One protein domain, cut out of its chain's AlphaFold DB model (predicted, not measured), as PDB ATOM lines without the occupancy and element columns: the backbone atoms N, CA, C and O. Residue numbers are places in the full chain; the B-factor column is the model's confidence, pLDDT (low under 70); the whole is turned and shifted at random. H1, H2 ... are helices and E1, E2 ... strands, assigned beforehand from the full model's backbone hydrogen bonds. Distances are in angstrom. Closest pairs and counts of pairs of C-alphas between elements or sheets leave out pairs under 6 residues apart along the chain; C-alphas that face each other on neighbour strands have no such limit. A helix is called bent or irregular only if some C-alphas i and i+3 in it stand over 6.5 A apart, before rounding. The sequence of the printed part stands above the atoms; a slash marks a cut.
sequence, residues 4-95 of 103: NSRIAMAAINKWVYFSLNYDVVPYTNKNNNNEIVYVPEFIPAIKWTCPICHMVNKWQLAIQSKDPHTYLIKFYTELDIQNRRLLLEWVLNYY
ATOM      1  N   ASN A   4      13.232 -94.678 -21.074       92.50
ATOM      2  CA  ASN A   4      12.248 -93.914 -20.305       92.50
ATOM      3  C   ASN A   4      12.319 -94.216 -18.799       92.50
ATOM      4  O   ASN A   4      12.160 -93.309 -17.984       92.50
ATOM      5  N   SER A   5      12.579 -95.470 -18.412       91.88
ATOM      6  CA  SER A   5      12.768 -95.825 -17.002       91.88
ATOM      7  C   SER A   5      14.057 -95.241 -16.418       91.88
ATOM      8  O   SER A   5      14.031 -94.807 -15.269       91.88
ATOM      9  N   ARG A   6      15.156 -95.171 -17.186       89.56
ATOM     10  CA  ARG A   6      16.406 -94.525 -16.736       89.56
ATOM     11  C   ARG A   6      16.206 -93.034 -16.505       89.56
ATOM     12  O   ARG A   6      16.553 -92.530 -15.441       89.56
ATOM     13  N   ILE A   7      15.579 -92.359 -17.467       89.69
ATOM     14  CA  ILE A   7      15.271 -90.927 -17.394       89.69
ATOM     15  C   ILE A   7      14.396 -90.636 -16.171       89.69
ATOM     16  O   ILE A   7      14.691 -89.725 -15.398       89.69
ATOM     17  N   ALA A   8      13.348 -91.438 -15.953       91.62
ATOM     18  CA  ALA A   8      12.478 -91.288 -14.790       91.62
ATOM     19  C   ALA A   8      13.241 -91.483 -13.468       91.62
ATOM     20  O   ALA A   8      13.074 -90.688 -12.546       91.62
ATOM     21  N   MET A   9      14.105 -92.500 -13.378       92.00
ATOM     22  CA  MET A   9      14.930 -92.733 -12.188       92.00
ATOM     23  C   MET A   9      15.886 -91.572 -11.903       92.00
ATOM     24  O   MET A   9      15.971 -91.132 -10.758       92.00
ATOM     25  N   ALA A  10      16.561 -91.045 -12.926       90.38
ATOM     26  CA  ALA A  10      17.449 -89.895 -12.781       90.38
ATOM     27  C   ALA A  10      16.686 -88.646 -12.307       90.38
ATOM     28  O   ALA A  10      17.113 -87.984 -11.364       90.38
ATOM     29  N   ALA A  11      15.516 -88.367 -12.894       91.44
ATOM     30  CA  ALA A  11      14.666 -87.246 -12.491       91.44
ATOM     31  C   ALA A  11      14.184 -87.364 -11.033       91.44
ATOM     32  O   ALA A  11      14.212 -86.380 -10.293       91.44
ATOM     33  N   ILE A  12      13.780 -88.566 -10.601       92.44
ATOM     34  CA  ILE A  12      13.377 -88.831  -9.212       92.44
ATOM     35  C   ILE A  12      14.563 -88.631  -8.265       92.44
ATOM     36  O   ILE A  12      14.416 -87.939  -7.259       92.44
ATOM     37  N   ASN A  13      15.733 -89.195  -8.585       92.88
ATOM     38  CA  ASN A  13      16.940 -89.054  -7.769       92.88
ATOM     39  C   ASN A  13      17.325 -87.581  -7.590       92.88
ATOM     40  O   ASN A  13      17.547 -87.129  -6.467       92.88
ATOM     41  N   LYS A  14      17.302 -86.817  -8.684       93.44
ATOM     42  CA  LYS A  14      17.571 -85.382  -8.673       93.44
ATOM     43  C   LYS A  14      16.570 -84.613  -7.808       93.44
ATOM     44  O   LYS A  14      16.983 -83.815  -6.975       93.44
ATOM     45  N   TRP A  15      15.265 -84.881  -7.940       93.19
ATOM     46  CA  TRP A  15      14.242 -84.238  -7.105       93.19
ATOM     47  C   TRP A  15      14.413 -84.557  -5.615       93.19
ATOM     48  O   TRP A  15      14.329 -83.656  -4.780       93.19
ATOM     49  N   VAL A  16      14.674 -85.821  -5.269       92.50
ATOM     50  CA  VAL A  16      14.901 -86.237  -3.877       92.50
ATOM     51  C   VAL A  16      16.141 -85.548  -3.315       92.50
ATOM     52  O   VAL A  16      16.058 -84.932  -2.254       92.50
ATOM     53  N   TYR A  17      17.262 -85.582  -4.038       92.44
ATOM     54  CA  TYR A  17      18.495 -84.928  -3.610       92.44
ATOM     55  C   TYR A  17      18.304 -83.414  -3.436       92.44
ATOM     56  O   TYR A  17      18.660 -82.870  -2.391       92.44
ATOM     57  N   PHE A  18      17.654 -82.758  -4.400       93.25
ATOM     58  CA  PHE A  18      17.297 -81.341  -4.331       93.25
ATOM     59  C   PHE A  18      16.444 -81.018  -3.106       93.25
ATOM     60  O   PHE A  18      16.752 -80.083  -2.374       93.25
ATOM     61  N   SER A  19      15.413 -81.820  -2.828       91.56
ATOM     62  CA  SER A  19      14.495 -81.578  -1.709       91.56
ATOM     63  C   SER A  19      15.152 -81.565  -0.332       91.56
ATOM     64  O   SER A  19      14.581 -81.011   0.607       91.56
ATOM     65  N   LEU A  20      16.345 -82.147  -0.228       90.38
ATOM     66  CA  LEU A  20      17.116 -82.248   1.001       90.38
ATOM     67  C   LEU A  20      18.294 -81.267   1.061       90.38
ATOM     68  O   LEU A  20      18.819 -81.060   2.152       90.38
ATOM     69  N   ASN A  21      18.717 -80.689  -0.070       92.19
ATOM     70  CA  ASN A  21      20.010 -80.002  -0.177       92.19
ATOM     71  C   ASN A  21      19.971 -78.674  -0.960       92.19
ATOM     72  O   ASN A  21      21.029 -78.140  -1.265       92.19
ATOM     73  N   TYR A  22      18.794 -78.134  -1.298       93.00
ATOM     74  CA  TYR A  22      18.709 -76.837  -1.982       93.00
ATOM     75  C   TYR A  22      19.398 -75.722  -1.181       93.00
ATOM     76  O   TYR A  22      19.256 -75.631   0.043       93.00
ATOM     77  N   ASP A  23      20.078 -74.825  -1.890       93.44
ATOM     78  CA  ASP A  23      20.717 -73.672  -1.273       93.44
ATOM     79  C   ASP A  23      19.708 -72.584  -0.902       93.44
ATOM     80  O   ASP A  23      18.659 -72.400  -1.533       93.44
ATOM     81  N   VAL A  24      20.054 -71.824   0.136       95.12
ATOM     82  CA  VAL A  24      19.274 -70.688   0.626       95.12
ATOM     83  C   VAL A  24      20.079 -69.409   0.435       95.12
ATOM     84  O   VAL A  24      21.213 -69.291   0.895       95.12
ATOM     85  N   VAL A  25      19.465 -68.422  -0.209       96.38
ATOM     86  CA  VAL A  25      20.082 -67.142  -0.562       96.38
ATOM     87  C   VAL A  25      19.335 -65.972   0.085       96.38
ATOM     88  O   VAL A  25      18.123 -66.058   0.323       96.38
ATOM     89  N   PRO A  26      20.023 -64.854   0.377       95.88
ATOM     90  CA  PRO A  26      19.360 -63.639   0.826       95.88
ATOM     91  C   PRO A  26      18.542 -63.013  -0.314       95.88
ATOM     92  O   PRO A  26      19.009 -62.879  -1.445       95.88
ATOM     93  N   TYR A  27      17.328 -62.571  -0.002       93.50
ATOM     94  CA  TYR A  27      16.425 -61.865  -0.903       93.50
ATOM     95  C   TYR A  27      15.883 -60.603  -0.228       93.50
ATOM     96  O   TYR A  27      15.323 -60.656   0.866       93.50
ATOM     97  N   THR A  28      16.017 -59.456  -0.892       91.06
ATOM     98  CA  THR A  28      15.483 -58.182  -0.397       91.06
ATOM     99  C   THR A  28      14.011 -58.047  -0.769       91.06
ATOM    100  O   THR A  28      13.658 -57.814  -1.930       91.06
ATOM    101  N   ASN A  29      13.133 -58.149   0.224       82.12
ATOM    102  CA  ASN A  29      11.704 -57.984   0.037       82.12
ATOM    103  C   ASN A  29      11.331 -56.500  -0.072       82.12
ATOM    104  O   ASN A  29      11.088 -55.813   0.921       82.12
ATOM    105  N   LYS A  30      11.223 -56.015  -1.312       78.94
ATOM    106  CA  LYS A  30      10.837 -54.625  -1.608       78.94
ATOM    107  C   LYS A  30       9.450 -54.236  -1.084       78.94
ATOM    108  O   LYS A  30       9.187 -53.053  -0.911       78.94
ATOM    109  N   ASN A  31       8.584 -55.211  -0.804       77.38
ATOM    110  CA  ASN A  31       7.239 -54.958  -0.284       77.38
ATOM    111  C   ASN A  31       7.184 -54.883   1.248       77.38
ATOM    112  O   ASN A  31       6.151 -54.496   1.781       77.38
ATOM    113  N   ASN A  32       8.265 -55.244   1.949       76.38
ATOM    114  CA  ASN A  32       8.337 -55.196   3.410       76.38
ATOM    115  C   ASN A  32       9.535 -54.358   3.874       76.38
ATOM    116  O   ASN A  32      10.487 -54.883   4.439       76.38
ATOM    117  N   ASN A  33       9.528 -53.056   3.571       82.12
ATOM    118  CA  ASN A  33      10.582 -52.113   3.978       82.12
ATOM    119  C   ASN A  33      12.018 -52.534   3.600       82.12
ATOM    120  O   ASN A  33      12.965 -52.193   4.304       82.12
ATOM    121  N   ASN A  34      12.195 -53.255   2.487       84.00
ATOM    122  CA  ASN A  34      13.487 -53.816   2.069       84.00
ATOM    123  C   ASN A  34      14.119 -54.763   3.106       84.00
ATOM    124  O   ASN A  34      15.342 -54.890   3.162       84.00
ATOM    125  N   GLU A  35      13.303 -55.448   3.906       89.06
ATOM    126  CA  GLU A  35      13.766 -56.524   4.779       89.06
ATOM    127  C   GLU A  35      14.485 -57.610   3.963       89.06
ATOM    128  O   GLU A  35      14.047 -57.991   2.873       89.06
ATOM    129  N   ILE A  36      15.594 -58.119   4.501       91.69
ATOM    130  CA  ILE A  36      16.308 -59.260   3.926       91.69
ATOM    131  C   ILE A  36      15.721 -60.537   4.517       91.69
ATOM    132  O   ILE A  36      15.788 -60.761   5.723       91.69
ATOM    133  N   VAL A  37      15.189 -61.391   3.648       91.94
ATOM    134  CA  VAL A  37      14.680 -62.720   3.992       91.94
ATOM    135  C   VAL A  37      15.520 -63.792   3.310       91.94
ATOM    136  O   VAL A  37      16.055 -63.572   2.229       91.94
ATOM    137  N   TYR A  38      15.629 -64.963   3.929       93.88
ATOM    138  CA  TYR A  38      16.374 -66.093   3.380       93.88
ATOM    139  C   TYR A  38      15.409 -67.069   2.708       93.88
ATOM    140  O   TYR A  38      14.473 -67.568   3.338       93.88
ATOM    141  N   VAL A  39      15.615 -67.302   1.414       96.00
ATOM    142  CA  VAL A  39      14.733 -68.114   0.565       96.00
ATOM    143  C   VAL A  39      15.548 -69.090  -0.279       96.00
ATOM    144  O   VAL A  39      16.706 -68.798  -0.570       96.00
ATOM    145  N   PRO A  40      14.975 -70.223  -0.706       96.44
ATOM    146  CA  PRO A  40      15.631 -71.114  -1.643       96.44
ATOM    147  C   PRO A  40      16.030 -70.384  -2.922       96.44
ATOM    148  O   PRO A  40      15.253 -69.575  -3.433       96.44
ATOM    149  N   GLU A  41      17.201 -70.696  -3.468       95.56
ATOM    150  CA  GLU A  41      17.759 -70.037  -4.658       95.56
ATOM    151  C   GLU A  41      16.842 -70.069  -5.890       95.56
ATOM    152  O   GLU A  41      16.819 -69.134  -6.696       95.56
ATOM    153  N   PHE A  42      16.007 -71.102  -6.004       95.69
ATOM    154  CA  PHE A  42      15.072 -71.241  -7.112       95.69
ATOM    155  C   PHE A  42      13.976 -70.161  -7.078       95.69
ATOM    156  O   PHE A  42      13.409 -69.824  -8.117       95.69
ATOM    157  N   ILE A  43      13.675 -69.582  -5.907       96.81
ATOM    158  CA  ILE A  43      12.650 -68.539  -5.761       96.81
ATOM    159  C   ILE A  43      13.022 -67.272  -6.541       96.81
ATOM    160  O   ILE A  43      12.198 -66.828  -7.340       96.81
ATOM    161  N   PRO A  44      14.213 -66.675  -6.373       95.69
ATOM    162  CA  PRO A  44      14.632 -65.564  -7.219       95.69
ATOM    163  C   PRO A  44      15.072 -65.976  -8.629       95.69
ATOM    164  O   PRO A  44      15.017 -65.137  -9.528       95.69
ATOM    165  N   ALA A  45      15.496 -67.225  -8.851       95.56
ATOM    166  CA  ALA A  45      16.003 -67.658 -10.155       95.56
ATOM    167  C   ALA A  45      14.898 -67.939 -11.192       95.56
ATOM    168  O   ALA A  45      15.088 -67.698 -12.387       95.56
ATOM    169  N   ILE A  46      13.745 -68.456 -10.762       97.00
ATOM    170  CA  ILE A  46      12.658 -68.833 -11.670       97.00
ATOM    171  C   ILE A  46      11.827 -67.607 -12.064       97.00
ATOM    172  O   ILE A  46      11.403 -66.801 -11.236       97.00
ATOM    173  N   LYS A  47      11.515 -67.502 -13.360       96.31
ATOM    174  CA  LYS A  47      10.524 -66.548 -13.876       96.31
ATOM    175  C   LYS A  47       9.113 -67.091 -13.657       96.31
ATOM    176  O   LYS A  47       8.532 -67.699 -14.551       96.31
ATOM    177  N   TRP A  48       8.587 -66.894 -12.455       97.44
ATOM    178  CA  TRP A  48       7.242 -67.329 -12.075       97.44
ATOM    179  C   TRP A  48       6.140 -66.640 -12.881       97.44
ATOM    180  O   TRP A  48       6.320 -65.549 -13.421       97.44
ATOM    181  N   THR A  49       4.954 -67.249 -12.896       97.44
ATOM    182  CA  THR A  49       3.767 -66.656 -13.537       97.44
ATOM    183  C   THR A  49       3.111 -65.556 -12.698       97.44
ATOM    184  O   THR A  49       2.169 -64.907 -13.151       97.44
ATOM    185  N   CYS A  50       3.592 -65.334 -11.475       94.12
ATOM    186  CA  CYS A  50       3.101 -64.318 -10.556       94.12
ATOM    187  C   CYS A  50       4.264 -63.501  -9.963       94.12
ATOM    188  O   CYS A  50       5.429 -63.881 -10.108       94.12
ATOM    189  N   PRO A  51       3.978 -62.368  -9.298       94.00
ATOM    190  CA  PRO A  51       5.011 -61.581  -8.639       94.00
ATOM    191  C   PRO A  51       5.815 -62.415  -7.635       94.00
ATOM    192  O   PRO A  51       5.250 -63.154  -6.832       94.00
ATOM    193  N   ILE A  52       7.137 -62.234  -7.622       93.62
ATOM    194  CA  ILE A  52       8.059 -62.965  -6.737       93.62
ATOM    195  C   ILE A  52       7.677 -62.885  -5.249       93.62
ATOM    196  O   ILE A  52       7.861 -63.852  -4.515       93.62
ATOM    197  N   CYS A  53       7.067 -61.784  -4.796       91.81
ATOM    198  CA  CYS A  53       6.586 -61.655  -3.418       91.81
ATOM    199  C   CYS A  53       5.535 -62.715  -3.047       91.81
ATOM    200  O   CYS A  53       5.499 -63.150  -1.902       91.81
ATOM    201  N   HIS A  54       4.720 -63.184  -3.997       94.06
ATOM    202  CA  HIS A  54       3.769 -64.268  -3.747       94.06
ATOM    203  C   HIS A  54       4.495 -65.592  -3.485       94.06
ATOM    204  O   HIS A  54       4.072 -66.355  -2.619       94.06
ATOM    205  N   MET A  55       5.611 -65.844  -4.177       96.50
ATOM    206  CA  MET A  55       6.439 -67.029  -3.936       96.50
ATOM    207  C   MET A  55       7.167 -66.948  -2.600       96.50
ATOM    208  O   MET A  55       7.168 -67.917  -1.848       96.50
ATOM    209  N   VAL A  56       7.696 -65.774  -2.254       95.31
ATOM    210  CA  VAL A  56       8.287 -65.534  -0.930       95.31
ATOM    211  C   VAL A  56       7.257 -65.773   0.177       95.31
ATOM    212  O   VAL A  56       7.561 -66.467   1.141       95.31
ATOM    213  N   ASN A  57       6.020 -65.295   0.021       93.62
ATOM    214  CA  ASN A  57       4.959 -65.531   1.004       93.62
ATOM    215  C   ASN A  57       4.601 -67.022   1.123       93.62
ATOM    216  O   ASN A  57       4.472 -67.532   2.233       93.62
ATOM    217  N   LYS A  58       4.479 -67.749   0.002       96.12
ATOM    218  CA  LYS A  58       4.259 -69.209   0.014       96.12
ATOM    219  C   LYS A  58       5.396 -69.950   0.714       96.12
ATOM    220  O   LYS A  58       5.144 -70.888   1.466       96.12
ATOM    221  N   TRP A  59       6.634 -69.505   0.516       96.38
ATOM    222  CA  TRP A  59       7.787 -70.050   1.223       96.38
ATOM    223  C   TRP A  59       7.725 -69.778   2.725       96.38
ATOM    224  O   TRP A  59       7.879 -70.693   3.529       96.38
ATOM    225  N   GLN A  60       7.419 -68.541   3.116       94.00
ATOM    226  CA  GLN A  60       7.248 -68.177   4.521       94.00
ATOM    227  C   GLN A  60       6.145 -69.002   5.199       94.00
ATOM    228  O   GLN A  60       6.328 -69.445   6.329       94.00
ATOM    229  N   LEU A  61       5.032 -69.270   4.508       94.81
ATOM    230  CA  LEU A  61       3.986 -70.174   4.996       94.81
ATOM    231  C   LEU A  61       4.498 -71.613   5.156       94.81
ATOM    232  O   LEU A  61       4.218 -72.257   6.163       94.81
ATOM    233  N   ALA A  62       5.285 -72.112   4.200       96.06
ATOM    234  CA  ALA A  62       5.854 -73.453   4.271       96.06
ATOM    235  C   ALA A  62       6.764 -73.637   5.499       96.06
ATOM    236  O   ALA A  62       6.660 -74.659   6.185       96.06
ATOM    237  N   ILE A  63       7.593 -72.636   5.826       95.56
ATOM    238  CA  ILE A  63       8.543 -72.723   6.946       95.56
ATOM    239  C   ILE A  63       7.904 -72.581   8.334       95.56
ATOM    240  O   ILE A  63       8.518 -72.958   9.336       95.56
ATOM    241  N   GLN A  64       6.650 -72.115   8.421       94.44
ATOM    242  CA  GLN A  64       5.913 -72.017   9.691       94.44
ATOM    243  C   GLN A  64       5.755 -73.367  10.396       94.44
ATOM    244  O   GLN A  64       5.571 -73.398  11.612       94.44
ATOM    245  N   SER A  65       5.864 -74.482   9.663       90.69
ATOM    246  CA  SER A  65       5.833 -75.824  10.249       90.69
ATOM    247  C   SER A  65       6.983 -76.098  11.214       90.69
ATOM    248  O   SER A  65       6.857 -76.999  12.038       90.69
ATOM    249  N   LYS A  66       8.091 -75.346  11.106       90.81
ATOM    250  CA  LYS A  66       9.346 -75.581  11.841       90.81
ATOM    251  C   LYS A  66       9.941 -76.983  11.631       90.81
ATOM    252  O   LYS A  66      10.766 -77.416  12.425       90.81
ATOM    253  N   ASP A  67       9.552 -77.655  10.549       93.19
ATOM    254  CA  ASP A  67      10.095 -78.941  10.120       93.19
ATOM    255  C   ASP A  67      10.738 -78.800   8.729       93.19
ATOM    256  O   ASP A  67      10.015 -78.852   7.720       93.19
ATOM    257  N   PRO A  68      12.073 -78.620   8.658       90.19
ATOM    258  CA  PRO A  68      12.801 -78.403   7.409       90.19
ATOM    259  C   PRO A  68      12.570 -79.471   6.343       90.19
ATOM    260  O   PRO A  68      12.518 -79.147   5.156       90.19
ATOM    261  N   HIS A  69      12.337 -80.722   6.749       90.38
ATOM    262  CA  HIS A  69      12.084 -81.829   5.825       90.38
ATOM    263  C   HIS A  69      10.747 -81.686   5.081       90.38
ATOM    264  O   HIS A  69      10.524 -82.339   4.064       90.38
ATOM    265  N   THR A  70       9.858 -80.807   5.552       93.38
ATOM    266  CA  THR A  70       8.545 -80.571   4.940       93.38
ATOM    267  C   THR A  70       8.476 -79.305   4.095       93.38
ATOM    268  O   THR A  70       7.508 -79.144   3.353       93.38
ATOM    269  N   TYR A  71       9.460 -78.404   4.177       95.75
ATOM    270  CA  TYR A  71       9.340 -77.057   3.611       95.75
ATOM    271  C   TYR A  71       9.122 -77.065   2.098       95.75
ATOM    272  O   TYR A  71       8.152 -76.477   1.619       95.75
ATOM    273  N   LEU A  72       9.959 -77.781   1.337       96.19
ATOM    274  CA  LEU A  72       9.800 -77.837  -0.117       96.19
ATOM    275  C   LEU A  72       8.473 -78.488  -0.518       96.19
ATOM    276  O   LEU A  72       7.809 -78.009  -1.433       96.19
ATOM    277  N   ILE A  73       8.060 -79.546   0.184       95.12
ATOM    278  CA  ILE A  73       6.799 -80.243  -0.095       95.12
ATOM    279  C   ILE A  73       5.614 -79.297   0.139       95.12
ATOM    280  O   ILE A  73       4.756 -79.173  -0.731       95.12
ATOM    281  N   LYS A  74       5.593 -78.575   1.267       97.12
ATOM    282  CA  LYS A  74       4.546 -77.591   1.586       97.12
ATOM    283  C   LYS A  74       4.525 -76.430   0.592       97.12
ATOM    284  O   LYS A  74       3.457 -76.017   0.148       97.12
ATOM    285  N   PHE A  75       5.693 -75.937   0.189       97.50
ATOM    286  CA  PHE A  75       5.790 -74.931  -0.864       97.50
ATOM    287  C   PHE A  75       5.231 -75.457  -2.195       97.50
ATOM    288  O   PHE A  75       4.409 -74.799  -2.827       97.50
ATOM    289  N   TYR A  76       5.611 -76.670  -2.598       97.19
ATOM    290  CA  TYR A  76       5.163 -77.299  -3.840       97.19
ATOM    291  C   TYR A  76       3.642 -77.513  -3.884       97.19
ATOM    292  O   TYR A  76       3.011 -77.314  -4.930       97.19
ATOM    293  N   THR A  77       3.024 -77.873  -2.752       96.06
ATOM    294  CA  THR A  77       1.566 -78.043  -2.669       96.06
ATOM    295  C   THR A  77       0.805 -76.742  -2.911       96.06
ATOM    296  O   THR A  77      -0.275 -76.783  -3.493       96.06
ATOM    297  N   GLU A  78       1.401 -75.598  -2.576       96.81
ATOM    298  CA  GLU A  78       0.817 -74.268  -2.771       96.81
ATOM    299  C   GLU A  78       0.897 -73.754  -4.218       96.81
ATOM    300  O   GLU A  78       0.275 -72.742  -4.551       96.81
ATOM    301  N   LEU A  79       1.675 -74.401  -5.086       97.50
ATOM    302  CA  LEU A  79       1.849 -73.970  -6.471       97.50
ATOM    303  C   LEU A  79       0.703 -74.452  -7.369       97.50
ATOM    304  O   LEU A  79       0.233 -75.586  -7.256       97.50
ATOM    305  N   ASP A  80       0.311 -73.606  -8.322       96.88
ATOM    306  CA  ASP A  80      -0.511 -74.028  -9.457       96.88
ATOM    307  C   ASP A  80       0.284 -74.907 -10.439       96.88
ATOM    308  O   ASP A  80       1.505 -75.054 -10.343       96.88
ATOM    309  N   ILE A  81      -0.411 -75.492 -11.416       97.56
ATOM    310  CA  ILE A  81       0.192 -76.430 -12.368       97.56
ATOM    311  C   ILE A  81       1.345 -75.824 -13.185       97.56
ATOM    312  O   ILE A  81       2.312 -76.527 -13.476       97.56
ATOM    313  N   GLN A  82       1.279 -74.533 -13.526       98.00
ATOM    314  CA  GLN A  82       2.312 -73.880 -14.329       98.00
ATOM    315  C   GLN A  82       3.554 -73.606 -13.485       98.00
ATOM    316  O   GLN A  82       4.662 -73.944 -13.890       98.00
ATOM    317  N   ASN A  83       3.381 -73.080 -12.274       98.12
ATOM    318  CA  ASN A  83       4.495 -72.834 -11.364       98.12
ATOM    319  C   ASN A  83       5.148 -74.141 -10.881       98.12
ATOM    320  O   ASN A  83       6.372 -74.193 -10.760       98.12
ATOM    321  N   ARG A  84       4.383 -75.228 -10.692       97.62
ATOM    322  CA  ARG A  84       4.958 -76.566 -10.438       97.62
ATOM    323  C   ARG A  84       5.849 -77.019 -11.585       97.62
ATOM    324  O   ARG A  84       6.963 -77.474 -11.348       97.62
ATOM    325  N   ARG A  85       5.374 -76.871 -12.825       97.88
ATOM    326  CA  ARG A  85       6.146 -77.223 -14.017       97.88
ATOM    327  C   ARG A  85       7.438 -76.410 -14.113       97.88
ATOM    328  O   ARG A  85       8.486 -77.005 -14.328       97.88
ATOM    329  N   LEU A  86       7.375 -75.095 -13.899       98.19
ATOM    330  CA  LEU A  86       8.555 -74.224 -13.920       98.19
ATOM    331  C   LEU A  86       9.603 -74.641 -12.881       98.19
ATOM    332  O   LEU A  86      10.790 -74.668 -13.194       98.19
ATOM    333  N   LEU A  87       9.174 -75.009 -11.669       97.56
ATOM    334  CA  LEU A  87      10.087 -75.521 -10.646       97.56
ATOM    335  C   LEU A  87      10.750 -76.829 -11.081       97.56
ATOM    336  O   LEU A  87      11.966 -76.955 -10.974       97.56
ATOM    337  N   LEU A  88       9.976 -77.788 -11.590       96.12
ATOM    338  CA  LEU A  88      10.521 -79.068 -12.047       96.12
ATOM    339  C   LEU A  88      11.501 -78.881 -13.215       96.12
ATOM    340  O   LEU A  88      12.579 -79.464 -13.199       96.12
ATOM    341  N   GLU A  89      11.165 -78.039 -14.197       95.75
ATOM    342  CA  GLU A  89      12.064 -77.701 -15.308       95.75
ATOM    343  C   GLU A  89      13.349 -77.035 -14.808       95.75
ATOM    344  O   GLU A  89      14.436 -77.355 -15.289       95.75
ATOM    345  N   TRP A  90      13.255 -76.135 -13.828       96.31
ATOM    346  CA  TRP A  90      14.432 -75.504 -13.245       96.31
ATOM    347  C   TRP A  90      15.321 -76.526 -12.530       96.31
ATOM    348  O   TRP A  90      16.510 -76.601 -12.827       96.31
ATOM    349  N   VAL A  91      14.749 -77.377 -11.670       94.69
ATOM    350  CA  VAL A  91      15.499 -78.427 -10.960       94.69
ATOM    351  C   VAL A  91      16.213 -79.336 -11.955       94.69
ATOM    352  O   VAL A  91      17.417 -79.541 -11.841       94.69
ATOM    353  N   LEU A  92      15.503 -79.825 -12.977       92.06
ATOM    354  CA  LEU A  92      16.075 -80.728 -13.976       92.06
ATOM    355  C   LEU A  92      17.251 -80.113 -14.748       92.06
ATOM    356  O   LEU A  92      18.192 -80.841 -15.068       92.06
ATOM    357  N   ASN A  93      17.214 -78.807 -15.019       91.38
ATOM    358  CA  ASN A  93      18.233 -78.122 -15.814       91.38
ATOM    359  C   ASN A  93      19.425 -77.620 -14.987       91.38
ATOM    360  O   ASN A  93      20.554 -77.652 -15.476       91.38
ATOM    361  N   TYR A  94      19.191 -77.151 -13.759       87.75
ATOM    362  CA  TYR A  94      20.183 -76.370 -13.013       87.75
ATOM    363  C   TYR A  94      20.755 -77.078 -11.788       87.75
ATOM    364  O   TYR A  94      21.866 -76.752 -11.388       87.75
ATOM    365  N   TYR A  95      20.071 -78.081 -11.241       82.75
ATOM    366  CA  TYR A  95      20.557 -78.819 -10.081       82.75
ATOM    367  C   TYR A  95      21.156 -80.150 -10.541       82.75
ATOM    368  O   TYR A  95      20.414 -80.980 -11.049       82.75
TER     369      TYR A  95
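What this domain is: This is residues 4 to 95 of the 103 residues of an uncharacterized protein of Bacteroides uniformis (UniProt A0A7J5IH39). A long first helix, H1, makes one end of an elongated model and a two-stranded hairpin, E1 and E2, makes the other, with a group of crossed helices between and beside them. H3 packs on the hairpin, mostly by E2; H4 joins the end of H3 to the last turn of H1, and H5 crosses H1, whose residues 4 to 9 stick out. The printed part has 92 residues with five named helices and two named strands, in the order H1, E1, E2, H2, H3, H4, H5; the sheet E1 - E2 is antiparallel and the class is mostly helix. The whole is compact, with a radius of gyration of the C-alphas of 13.6 A, and spans 48 by 27 by 20 A.

How they stand to each other: H1, residues 4 to 21, touches H4, residues 68 to 77, with its residues 19 to 20 alone, at a steep tilt of 56 degrees, opposite ways; the closest C-alphas, of Ser 19 and Leu 72, are 6.2 A apart. Residues 11 to 18 of H1 touch residues 91 to 92 of H5, residues 81 to 94, about perpendicular at 90 degrees; the closest C-alphas are those of Ala 11 and Leu 92, 6.8 A. E1, residues 24 to 29, and E2, residues 35 to 40, form a hairpin, their directions at 144 degrees; N 25 and O 39, and N 27 and O 37, are each 2.8 A apart, within hydrogen-bond range. H2, residues 42 to 45, touches residues 52 to 56 of H3, residues 52 to 63; the closest C-alphas, of Ile 43 and Met 55, are 6.6 A apart. The closest C-alphas of E2 and H3 are those of Val 39 and Val 56, 7.1 A. H3, with residues 58 to 63 alone, touches H4 at a steep tilt of 46 degrees, opposite ways, with the C-alphas of Ala 62 and Tyr 71 closest at 5.1 A. H4 and H5 are close but not clearly touching, and H3 and H5 are apart. Each O i to N i+4 pair is within hydrogen-bond range in H1, H3 and H5; in H4 it is 4 of 6, and H2 is too short for such a pair.

Where its parts are: H1 begins at C-alpha 4, (12.248, -93.914, -20.305), and is 25.7 A long. E1 is 14.8 A and E2 16.0 A. H3 is 16.8 A. H4, 15.1 A, is irregular: C-alphas 69 and 72 are 7.5 A apart. H5, 20.0 A, ends at C-alpha 94, (20.183, -76.370, -13.013).

The domain as a whole: The two C-alphas farthest apart, of Ser 5 and Asn 33, are 48.5 A apart. The printed part has no cut and no long link. Its mean pLDDT is 93.2, and no printed residue is under 70.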